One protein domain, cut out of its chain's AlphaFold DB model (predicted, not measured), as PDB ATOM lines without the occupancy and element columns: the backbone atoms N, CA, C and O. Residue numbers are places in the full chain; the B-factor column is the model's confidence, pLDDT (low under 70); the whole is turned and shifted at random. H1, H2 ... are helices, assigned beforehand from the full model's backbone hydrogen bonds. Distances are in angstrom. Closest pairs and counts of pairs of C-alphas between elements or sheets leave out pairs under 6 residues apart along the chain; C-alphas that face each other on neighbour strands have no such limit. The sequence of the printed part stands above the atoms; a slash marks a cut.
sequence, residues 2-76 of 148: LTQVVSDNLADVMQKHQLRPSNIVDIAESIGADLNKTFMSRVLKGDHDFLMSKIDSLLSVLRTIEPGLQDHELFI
ATOM      1  N   LEU A   2      54.273  26.331 -22.370       66.00
ATOM      2  CA  LEU A   2      54.340  25.000 -23.012       66.00
ATOM      3  C   LEU A   2      53.198  24.780 -24.028       66.00
ATOM      4  O   LEU A   2      53.383  24.238 -25.113       66.00
ATOM      5  N   THR A   3      52.012  25.272 -23.678       75.62
ATOM      6  CA  THR A   3      50.761  25.181 -24.443       75.62
ATOM      7  C   THR A   3      50.855  25.824 -25.827       75.62
ATOM      8  O   THR A   3      50.360  25.261 -26.800       75.62
ATOM      9  N   GLN A   4      51.553  26.960 -25.926       81.00
ATOM     10  CA  GLN A   4      51.806  27.646 -27.192       81.00
ATOM     11  C   GLN A   4      52.722  26.829 -28.110       81.00
ATOM     12  O   GLN A   4      52.425  26.694 -29.288       81.00
ATOM     13  N   VAL A   5      53.788  26.224 -27.571       82.25
ATOM     14  CA  VAL A   5      54.714  25.393 -28.360       82.25
ATOM     15  C   VAL A   5      53.991  24.181 -28.944       82.25
ATOM     16  O   VAL A   5      54.122  23.898 -30.131       82.25
ATOM     17  N   VAL A   6      53.168  23.505 -28.135       85.94
ATOM     18  CA  VAL A   6      52.334  22.386 -28.602       85.94
ATOM     19  C   VAL A   6      51.340  22.848 -29.671       85.94
ATOM     20  O   VAL A   6      51.168  22.161 -30.675       85.94
ATOM     21  N   SER A   7      50.705  24.011 -29.483       89.06
ATOM     22  CA  SER A   7      49.785  24.604 -30.463       89.06
ATOM     23  C   SER A   7      50.471  24.879 -31.801       89.06
ATOM     24  O   SER A   7      49.962  24.478 -32.848       89.06
ATOM     25  N   ASP A   8      51.632  25.533 -31.772       88.56
ATOM     26  CA  ASP A   8      52.388  25.902 -32.968       88.56
ATOM     27  C   ASP A   8      52.871  24.652 -33.715       88.56
ATOM     28  O   ASP A   8      52.674  24.531 -34.923       88.56
ATOM     29  N   ASN A   9      53.409  23.671 -32.988       87.81
ATOM     30  CA  ASN A   9      53.846  22.402 -33.562       87.81
ATOM     31  C   ASN A   9      52.682  21.595 -34.156       87.81
ATOM     32  O   ASN A   9      52.825  20.990 -35.219       87.81
ATOM     33  N   LEU A  10      51.512  21.599 -33.511       91.06
ATOM     34  CA  LEU A  10      50.310  20.972 -34.058       91.06
ATOM     35  C   LEU A  10      49.853  21.664 -35.349       91.06
ATOM     36  O   LEU A  10      49.511  20.984 -36.319       91.06
ATOM     37  N   ALA A  11      49.869  23.000 -35.380       90.88
ATOM     38  CA  ALA A  11      49.551  23.768 -36.579       90.88
ATOM     39  C   ALA A  11      50.522  23.444 -37.727       90.88
ATOM     40  O   ALA A  11      50.086  23.278 -38.867       90.88
ATOM     41  N   ASP A  12      51.808  23.264 -37.419       90.31
ATOM     42  CA  ASP A  12      52.831  22.901 -38.398       90.31
ATOM     43  C   ASP A  12      52.609  21.508 -38.994       90.31
ATOM     44  O   ASP A  12      52.655  21.352 -40.216       90.31
ATOM     45  N   VAL A  13      52.305  20.498 -38.168       90.75
ATOM     46  CA  VAL A  13      51.946  19.153 -38.663       90.75
ATOM     47  C   VAL A  13      50.715  19.228 -39.555       90.75
ATOM     48  O   VAL A  13      50.698  18.661 -40.649       90.75
ATOM     49  N   MET A  14      49.681  19.944 -39.108       92.19
ATOM     50  CA  MET A  14      48.451  20.092 -39.876       92.19
ATOM     51  C   MET A  14      48.705  20.765 -41.225       92.19
ATOM     52  O   MET A  14      48.187  20.307 -42.239       92.19
ATOM     53  N   GLN A  15      49.533  21.808 -41.266       91.69
ATOM     54  CA  GLN A  15      49.906  22.472 -42.508       91.69
ATOM     55  C   GLN A  15      50.717  21.544 -43.422       91.69
ATOM     56  O   GLN A  15      50.392  21.424 -44.604       91.69
ATOM     57  N   LYS A  16      51.733  20.860 -42.879       90.12
ATOM     58  CA  LYS A  16      52.611  19.934 -43.614       90.12
ATOM     59  C   LYS A  16      51.823  18.823 -44.309       90.12
ATOM     60  O   LYS A  16      52.091  18.516 -45.468       90.12
ATOM     61  N   HIS A  17      50.835  18.257 -43.619       91.38
ATOM     62  CA  HIS A  17      50.011  17.146 -44.113       91.38
ATOM     63  C   HIS A  17      48.665  17.583 -44.704       91.38
ATOM     64  O   HIS A  17      47.850  16.737 -45.060       91.38
ATOM     65  N   GLN A  18      48.419  18.892 -44.822       92.94
ATOM     66  CA  GLN A  18      47.163  19.470 -45.326       92.94
ATOM     67  C   GLN A  18      45.912  18.986 -44.562       92.94
ATOM     68  O   GLN A  18      44.837  18.795 -45.136       92.94
ATOM     69  N   LEU A  19      46.043  18.798 -43.249       94.00
ATOM     70  CA  LEU A  19      44.994  18.299 -42.365       94.00
ATOM     71  C   LEU A  19      44.197  19.441 -41.732       94.00
ATOM     72  O   LEU A  19      44.723  20.493 -41.368       94.00
ATOM     73  N   ARG A  20      42.901  19.201 -41.530       93.38
ATOM     74  CA  ARG A  20      42.021  20.045 -40.712       93.38
ATOM     75  C   ARG A  20      41.926  19.476 -39.291       93.38
ATOM     76  O   ARG A  20      42.127  18.275 -39.111       93.38
ATOM     77  N   PRO A  21      41.519  20.274 -38.282       91.62
ATOM     78  CA  PRO A  21      41.350  19.773 -36.916       91.62
ATOM     79  C   PRO A  21      40.403  18.570 -36.820       91.62
ATOM     80  O   PRO A  21      40.609  17.695 -35.988       91.62
ATOM     81  N   SER A  22      39.378  18.509 -37.679       92.69
ATOM     82  CA  SER A  22      38.461  17.367 -37.744       92.69
ATOM     83  C   SER A  22      39.178  16.074 -38.118       92.69
ATOM     84  O   SER A  22      38.912  15.062 -37.492       92.69
ATOM     85  N   ASN A  23      40.147  16.118 -39.040       94.69
ATOM     86  CA  ASN A  23      40.896  14.925 -39.434       94.69
ATOM     87  C   ASN A  23      41.706  14.351 -38.265       94.69
ATOM     88  O   ASN A  23      41.805  13.140 -38.131       94.69
ATOM     89  N   ILE A  24      42.250  15.210 -37.395       93.94
ATOM     90  CA  ILE A  24      42.972  14.781 -36.186       93.94
ATOM     91  C   ILE A  24      42.027  14.059 -35.216       93.94
ATOM     92  O   ILE A  24      42.394  13.028 -34.658       93.94
ATOM     93  N   VAL A  25      40.804  14.572 -35.041       94.06
ATOM     94  CA  VAL A  25      39.774  13.925 -34.210       94.06
ATOM     95  C   VAL A  25      39.342  12.589 -34.818       94.06
ATOM     96  O   VAL A  25      39.276  11.601 -34.096       94.06
ATOM     97  N   ASP A  26      39.133  12.528 -36.132       94.50
ATOM     98  CA  ASP A  26      38.747  11.289 -36.820       94.50
ATOM     99  C   ASP A  26      39.839  10.204 -36.674       94.50
ATOM    100  O   ASP A  26      39.542   9.035 -36.423       94.50
ATOM    101  N   ILE A  27      41.124  10.585 -36.764       94.94
ATOM    102  CA  ILE A  27      42.244   9.663 -36.510       94.94
ATOM    103  C   ILE A  27      42.235   9.211 -35.048       94.94
ATOM    104  O   ILE A  27      42.401   8.019 -34.791       94.94
ATOM    105  N   ALA A  28      42.002  10.121 -34.098       94.00
ATOM    106  CA  ALA A  28      41.906   9.779 -32.682       94.00
ATOM    107  C   ALA A  28      40.820   8.730 -32.413       94.00
ATOM    108  O   ALA A  28      41.091   7.734 -31.744       94.00
ATOM    109  N   GLU A  29      39.633   8.900 -33.000       94.06
ATOM    110  CA  GLU A  29      38.538   7.928 -32.914       94.06
ATOM    111  C   GLU A  29      38.940   6.570 -33.507       94.06
ATOM    112  O   GLU A  29      38.667   5.530 -32.907       94.06
ATOM    113  N   SER A  30      39.659   6.566 -34.636       94.31
ATOM    114  CA  SER A  30      40.096   5.335 -35.308       94.31
ATOM    115  C   SER A  30      41.107   4.506 -34.503       94.31
ATOM    116  O   SER A  30      41.142   3.282 -34.644       94.31
ATOM    117  N   ILE A  31      41.900   5.154 -33.641       93.44
ATOM    118  CA  ILE A  31      42.903   4.501 -32.785       93.44
ATOM    119  C   ILE A  31      42.462   4.397 -31.316       93.44
ATOM    120  O   ILE A  31      43.228   3.920 -30.481       93.44
ATOM    121  N   GLY A  32      41.246   4.846 -30.983       91.50
ATOM    122  CA  GLY A  32      40.719   4.833 -29.616       91.50
ATOM    123  C   GLY A  32      41.378   5.837 -28.659       91.50
ATOM    124  O   GLY A  32      41.348   5.624 -27.448       91.50
ATOM    125  N   ALA A  33      41.980   6.915 -29.168       91.44
ATOM    126  CA  ALA A  33      42.566   7.973 -28.347       91.44
ATOM    127  C   ALA A  33      41.489   8.960 -27.857       91.44
ATOM    128  O   ALA A  33      40.627   9.394 -28.619       91.44
ATOM    129  N   ASP A  34      41.559   9.362 -26.585       88.31
ATOM    130  CA  ASP A  34      40.584  10.269 -25.965       88.31
ATOM    131  C   ASP A  34      40.868  11.737 -26.332       88.31
ATOM    132  O   ASP A  34      41.352  12.551 -25.533       88.31
ATOM    133  N   LEU A  35      40.553  12.085 -27.578       89.81
ATOM    134  CA  LEU A  35      40.800  13.400 -28.148       89.81
ATOM    135  C   LEU A  35      39.554  13.906 -28.876       89.81
ATOM    136  O   LEU A  35      39.057  13.282 -29.803       89.81
ATOM    137  N   ASN A  36      39.027  15.054 -28.441       87.38
ATOM    138  CA  ASN A  36      37.755  15.582 -28.933       87.38
ATOM    139  C   ASN A  36      37.886  16.997 -29.513       87.38
ATOM    140  O   ASN A  36      38.887  17.693 -29.330       87.38
ATOM    141  N   LYS A  37      36.828  17.448 -30.199       88.06
ATOM    142  CA  LYS A  37      36.773  18.765 -30.859       88.06
ATOM    143  C   LYS A  37      37.001  19.929 -29.891       88.06
ATOM    144  O   LYS A  37      37.656  20.903 -30.254       88.06
ATOM    145  N   THR A  38      36.492  19.829 -28.662       87.75
ATOM    146  CA  THR A  38      36.663  20.869 -27.637       87.75
ATOM    147  C   THR A  38      38.124  20.995 -27.222       87.75
ATOM    148  O   THR A  38      38.636  22.109 -27.139       87.75
ATOM    149  N   PHE A  39      38.809  19.870 -27.007       87.06
ATOM    150  CA  PHE A  39      40.239  19.857 -26.725       87.06
ATOM    151  C   PHE A  39      41.033  20.445 -27.893       87.06
ATOM    152  O   PHE A  39      41.780  21.395 -27.681       87.06
ATOM    153  N   MET A  40      40.792  19.986 -29.126       88.94
ATOM    154  CA  MET A  40      41.465  20.523 -30.317       88.94
ATOM    155  C   MET A  40      41.281  22.033 -30.468       88.94
ATOM    156  O   MET A  40      42.241  22.754 -30.728       88.94
ATOM    157  N   SER A  41      40.065  22.538 -30.250       87.12
ATOM    158  CA  SER A  41      39.803  23.977 -30.311       87.12
ATOM    159  C   SER A  41      40.529  24.766 -29.221       87.12
ATOM    160  O   SER A  41      40.803  25.944 -29.441       87.12
ATOM    161  N   ARG A  42      40.778  24.175 -28.046       85.25
ATOM    162  CA  ARG A  42      41.531  24.819 -26.959       85.25
ATOM    163  C   ARG A  42      43.031  24.769 -27.216       85.25
ATOM    164  O   ARG A  42      43.687  25.784 -27.023       85.25
ATOM    165  N   VAL A  43      43.548  23.634 -27.693       86.44
ATOM    166  CA  VAL A  43      44.965  23.480 -28.049       86.44
ATOM    167  C   VAL A  43      45.374  24.503 -29.088       86.44
ATOM    168  O   VAL A  43      46.306  25.251 -28.839       86.44
ATOM    169  N   LEU A  44      44.619  24.622 -30.182       85.38
ATOM    170  CA  LEU A  44      44.927  25.560 -31.267       85.38
ATOM    171  C   LEU A  44      44.843  27.044 -30.870       85.38
ATOM    172  O   LEU A  44      45.242  27.905 -31.647       85.38
ATOM    173  N   LYS A  45      44.286  27.359 -29.695       83.62
ATOM    174  CA  LYS A  45      44.267  28.721 -29.150       83.62
ATOM    175  C   LYS A  45      45.475  29.030 -28.264       83.62
ATOM    176  O   LYS A  45      45.652  30.189 -27.930       83.62
ATOM    177  N   GLY A  46      46.255  28.032 -27.836       71.56
ATOM    178  CA  GLY A  46      47.442  28.217 -26.984       71.56
ATOM    179  C   GLY A  46      47.185  28.654 -25.527       71.56
ATOM    180  O   GLY A  46      48.110  28.624 -24.715       71.56
ATOM    181  N   ASP A  47      45.941  28.985 -25.169       62.88
ATOM    182  CA  ASP A  47      45.589  29.774 -23.972       62.88
ATOM    183  C   ASP A  47      45.190  28.975 -22.710       62.88
ATOM    184  O   ASP A  47      44.707  29.556 -21.735       62.88
ATOM    185  N   HIS A  48      45.358  27.649 -22.678       63.62
ATOM    186  CA  HIS A  48      44.934  26.837 -21.528       63.62
ATOM    187  C   HIS A  48      45.899  25.706 -21.194       63.62
ATOM    188  O   HIS A  48      46.355  25.011 -22.095       63.62
ATOM    189  N   ASP A  49      46.123  25.468 -19.899       67.62
ATOM    190  CA  ASP A  49      46.862  24.302 -19.419       67.62
ATOM    191  C   ASP A  49      46.123  23.005 -19.774       67.62
ATOM    192  O   ASP A  49      44.897  22.890 -19.646       67.62
ATOM    193  N   PHE A  50      46.880  22.017 -20.245       71.00
ATOM    194  CA  PHE A  50      46.359  20.718 -20.655       71.00
ATOM    195  C   PHE A  50      46.745  19.652 -19.638       71.00
ATOM    196  O   PHE A  50      47.857  19.644 -19.114       71.00
ATOM    197  N   LEU A  51      45.840  18.703 -19.402       77.38
ATOM    198  CA  LEU A  51      46.203  17.480 -18.696       77.38
ATOM    199  C   LEU A  51      47.201  16.689 -19.549       77.38
ATOM    200  O   LEU A  51      46.979  16.521 -20.751       77.38
ATOM    201  N   MET A  52      48.244  16.140 -18.924       72.69
ATOM    202  CA  MET A  52      49.250  15.324 -19.619       72.69
ATOM    203  C   MET A  52      48.633  14.136 -20.364       72.69
ATOM    204  O   MET A  52      49.008  13.870 -21.498       72.69
ATOM    205  N   SER A  53      47.577  13.523 -19.822       78.12
ATOM    206  CA  SER A  53      46.839  12.444 -20.498       78.12
ATOM    207  C   SER A  53      46.244  12.849 -21.856       78.12
ATOM    208  O   SER A  53      46.103  12.021 -22.762       78.12
ATOM    209  N   LYS A  54      45.903  14.132 -22.037       84.25
ATOM    210  CA  LYS A  54      45.448  14.661 -23.328       84.25
ATOM    211  C   LYS A  54      46.606  14.906 -24.289       84.25
ATOM    212  O   LYS A  54      46.427  14.735 -25.492       84.25
ATOM    213  N   ILE A  55      47.780  15.262 -23.770       85.12
ATOM    214  CA  ILE A  55      49.008  15.354 -24.563       85.12
ATOM    215  C   ILE A  55      49.443  13.966 -25.043       85.12
ATOM    216  O   ILE A  55      49.749  13.817 -26.220       85.12
ATOM    217  N   ASP A  56      49.352  12.934 -24.203       84.50
ATOM    218  CA  ASP A  56      49.646  11.546 -24.594       84.50
ATOM    219  C   ASP A  56      48.701  11.050 -25.701       84.50
ATOM    220  O   ASP A  56      49.116  10.413 -26.676       84.50
ATOM    221  N   SER A  57      47.416  11.399 -25.585       89.38
ATOM    222  CA  SER A  57      46.417  11.114 -26.622       89.38
ATOM    223  C   SER A  57      46.760  11.829 -27.933       89.38
ATOM    224  O   SER A  57      46.668  11.231 -29.004       89.38
ATOM    225  N   LEU A  58      47.213  13.085 -27.862       90.69
ATOM    226  CA  LEU A  58      47.646  13.851 -29.033       90.69
ATOM    227  C   LEU A  58      48.899  13.244 -29.671       90.69
ATOM    228  O   LEU A  58      48.926  13.050 -30.883       90.69
ATOM    229  N   LEU A  59      49.904  12.883 -28.873       89.94
ATOM    230  CA  LEU A  59      51.126  12.222 -29.337       89.94
ATOM    231  C   LEU A  59      50.825  10.898 -30.047       89.94
ATOM    232  O   LEU A  59      51.411  10.615 -31.090       89.94
ATOM    233  N   SER A  60      49.874  10.116 -29.532       91.38
ATOM    234  CA  SER A  60      49.436   8.862 -30.160       91.38
ATOM    235  C   SER A  60      48.857   9.094 -31.561       91.38
ATOM    236  O   SER A  60      49.185   8.373 -32.508       91.38
ATOM    237  N   VAL A  61      48.061  10.154 -31.729       93.88
ATOM    238  CA  VAL A  61      47.530  10.561 -33.039       93.88
ATOM    239  C   VAL A  61      48.648  11.048 -33.957       93.88
ATOM    240  O   VAL A  61      48.760  10.590 -35.092       93.88
ATOM    241  N   LEU A  62      49.519  11.933 -33.467       92.12
ATOM    242  CA  LEU A  62      50.609  12.504 -34.259       92.12
ATOM    243  C   LEU A  62      51.603  11.441 -34.735       92.12
ATOM    244  O   LEU A  62      52.075  11.535 -35.860       92.12
ATOM    245  N   ARG A  63      51.859  10.389 -33.953       92.19
ATOM    246  CA  ARG A  63      52.690   9.240 -34.362       92.19
ATOM    247  C   ARG A  63      52.102   8.423 -35.507       92.19
ATOM    248  O   ARG A  63      52.851   7.772 -36.230       92.19
ATOM    249  N   THR A  64      50.783   8.463 -35.682       93.25
ATOM    250  CA  THR A  64      50.118   7.834 -36.832       93.25
ATOM    251  C   THR A  64      50.382   8.629 -38.116       93.25
ATOM    252  O   THR A  64      50.467   8.050 -39.196       93.25
ATOM    253  N   ILE A  65      50.551   9.950 -37.996       92.06
ATOM    254  CA  ILE A  65      50.811  10.876 -39.110       92.06
ATOM    255  C   ILE A  65      52.319  10.978 -39.409       92.06
ATOM    256  O   ILE A  65      52.735  11.001 -40.563       92.06
ATOM    257  N   GLU A  66      53.142  11.007 -38.361       88.31
ATOM    258  CA  GLU A  66      54.604  11.098 -38.382       88.31
ATOM    259  C   GLU A  66      55.218   9.880 -37.669       88.31
ATOM    260  O   GLU A  66      55.637   9.977 -36.505       88.31
ATOM    261  N   PRO A  67      55.294   8.715 -38.343       82.88
ATOM    262  CA  PRO A  67      55.928   7.532 -37.777       82.88
ATOM    263  C   PRO A  67      57.365   7.844 -37.344       82.88
ATOM    264  O   PRO A  67      58.172   8.358 -38.119       82.88
ATOM    265  N   GLY A  68      57.683   7.564 -36.080       78.62
ATOM    266  CA  GLY A  68      58.995   7.852 -35.491       78.62
ATOM    267  C   GLY A  68      59.090   9.165 -34.708       78.62
ATOM    268  O   GLY A  68      60.194   9.519 -34.303       78.62
ATOM    269  N   LEU A  69      57.981   9.883 -34.490       82.69
ATOM    270  CA  LEU A  69      57.918  10.982 -33.519       82.69
ATOM    271  C   LEU A  69      58.143  10.464 -32.079       82.69
ATOM    272  O   LEU A  69      57.431   9.575 -31.595       82.69
ATOM    273  N   GLN A  70      59.127  11.029 -31.391       79.38
ATOM    274  CA  GLN A  70      59.436  10.819 -29.978       79.38
ATOM    275  C   GLN A  70      58.591  11.754 -29.098       79.38
ATOM    276  O   GLN A  70      58.241  12.853 -29.515       79.38
ATOM    277  N   ASP A  71      58.289  11.354 -27.857       73.19
ATOM    278  CA  ASP A  71      57.371  12.117 -26.987       73.19
ATOM    279  C   ASP A  71      57.852  13.550 -26.721       73.19
ATOM    280  O   ASP A  71      57.063  14.491 -26.697       73.19
ATOM    281  N   HIS A  72      59.165  13.727 -26.562       71.62
ATOM    282  CA  HIS A  72      59.756  15.022 -26.245       71.62
ATOM    283  C   HIS A  72      59.783  15.992 -27.440       71.62
ATOM    284  O   HIS A  72      59.856  17.202 -27.234       71.62
ATOM    285  N   GLU A  73      59.704  15.490 -28.680       73.56
ATOM    286  CA  GLU A  73      59.802  16.312 -29.892       73.56
ATOM    287  C   GLU A  73      58.635  17.301 -30.010       73.56
ATOM    288  O   GLU A  73      58.829  18.419 -30.476       73.56
ATOM    289  N   LEU A  74      57.439  16.956 -29.511       80.25
ATOM    290  CA  LEU A  74      56.269  17.847 -29.539       80.25
ATOM    291  C   LEU A  74      56.469  19.135 -28.723       80.25
ATOM    292  O   LEU A  74      55.769  20.123 -28.948       80.25
ATOM    293  N   PHE A  75      57.432  19.145 -27.803       78.38
ATOM    294  CA  PHE A  75      57.754  20.303 -26.973       78.38
ATOM    295  C   PHE A  75      58.936  21.120 -27.513       78.38
ATOM    296  O   PHE A  75      59.321  22.107 -26.890       78.38
ATOM    297  N   ILE A  76      59.509  20.745 -28.664       76.56
ATOM    298  CA  ILE A  76      60.592  21.487 -29.320       76.56
ATOM    299  C   ILE A  76      59.974  22.474 -30.323       76.56
ATOM    300  O   ILE A  76      59.339  22.032 -31.283       76.56
TER     301      ILE A  76
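AT A GLANCE: This is residues 2 to 76 of the 148 residues of an uncharacterized protein of Shewanella sp. Iso12 (UniProt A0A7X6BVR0). The two longest helices, H1 and H4, run side by side through the middle of a small rounded body, near each other but with no C-alphas within 8 A. H2 and H3 cover one side of this pair, H2 crossing H4 squarely, while the short H5 packs on H1 on the other side. The printed part has 75 residues with five named helices, H1 to H5 in order along the chain, and no named strand; the class is all helix. The whole is compact, with a radius of gyration of the C-alphas of 11.0 A and spans of 27 by 24 by 23 A.

HOW THE PARTS SIT: Start at H1, residues 2 to 16, and look across to H4, residues 52 to 65: the two are near each other, with 10 pairs of C-alphas within 10 A. H2, residues 21 to 31, touches residues 57 to 61 of H4 alone; they are about perpendicular at 88 degrees, and their closest C-alphas, those of Ala 28 and Val 61, are 5.7 A apart. H3, residues 37 to 43, touches H2 at a steep tilt of 65 degrees, opposite ways, closest at C-alphas 25 and 37, 6.6 A apart. H3 only just touches H1, with 3 pairs of C-alphas within 8 A, on residues 3 to 7 of H1 alone; Ser 7 and Val 43 have the closest C-alphas, at 5.5 A, and the tilt is steep, 64 degrees, opposite ways. The packing of the helices is mostly crossed: these three touching pairs include none at a shallow tilt. H5, residues 71 to 75, touches H1, where the closest C-alphas, those of Val 6 and Phe 75, are 6.0 A apart. H5 is close to H4 but not clearly touching, with C-alphas 59 and 71 closest at 6.7 A. H2 and H5 are apart, and so are H3 and H5. Every O i to N i+4 pair is within hydrogen-bond range in H1, H2 and H3; H4 has 9 of 10, and H5 has 0 of 1 beside 1 of 2 O i to N i+3 pairs.

IN THESE COORDINATES: Find C-alpha 2 at (54.340, 25.000, -23.012); from there H1 runs 21.3 A to C-alpha 16. H2 measures 15.9 A and H3 9.9 A. Find C-alpha 52 at (49.250, 15.324, -19.619), where H4 begins its 20.1 A. H5, 8.2 A long, ends at C-alpha 75, (57.754, 20.303, -26.973).

THE WHOLE: The two C-alphas farthest apart, those of Asp 47 and Gly 68, are 28.2 A apart. The printed part has no cut and no long link; H3 to H4, with 8 residues between them, is short and the other links are tight. The mean pLDDT of the printed part is 85.8, and residue 2 and residues 47 to 49 are under 70.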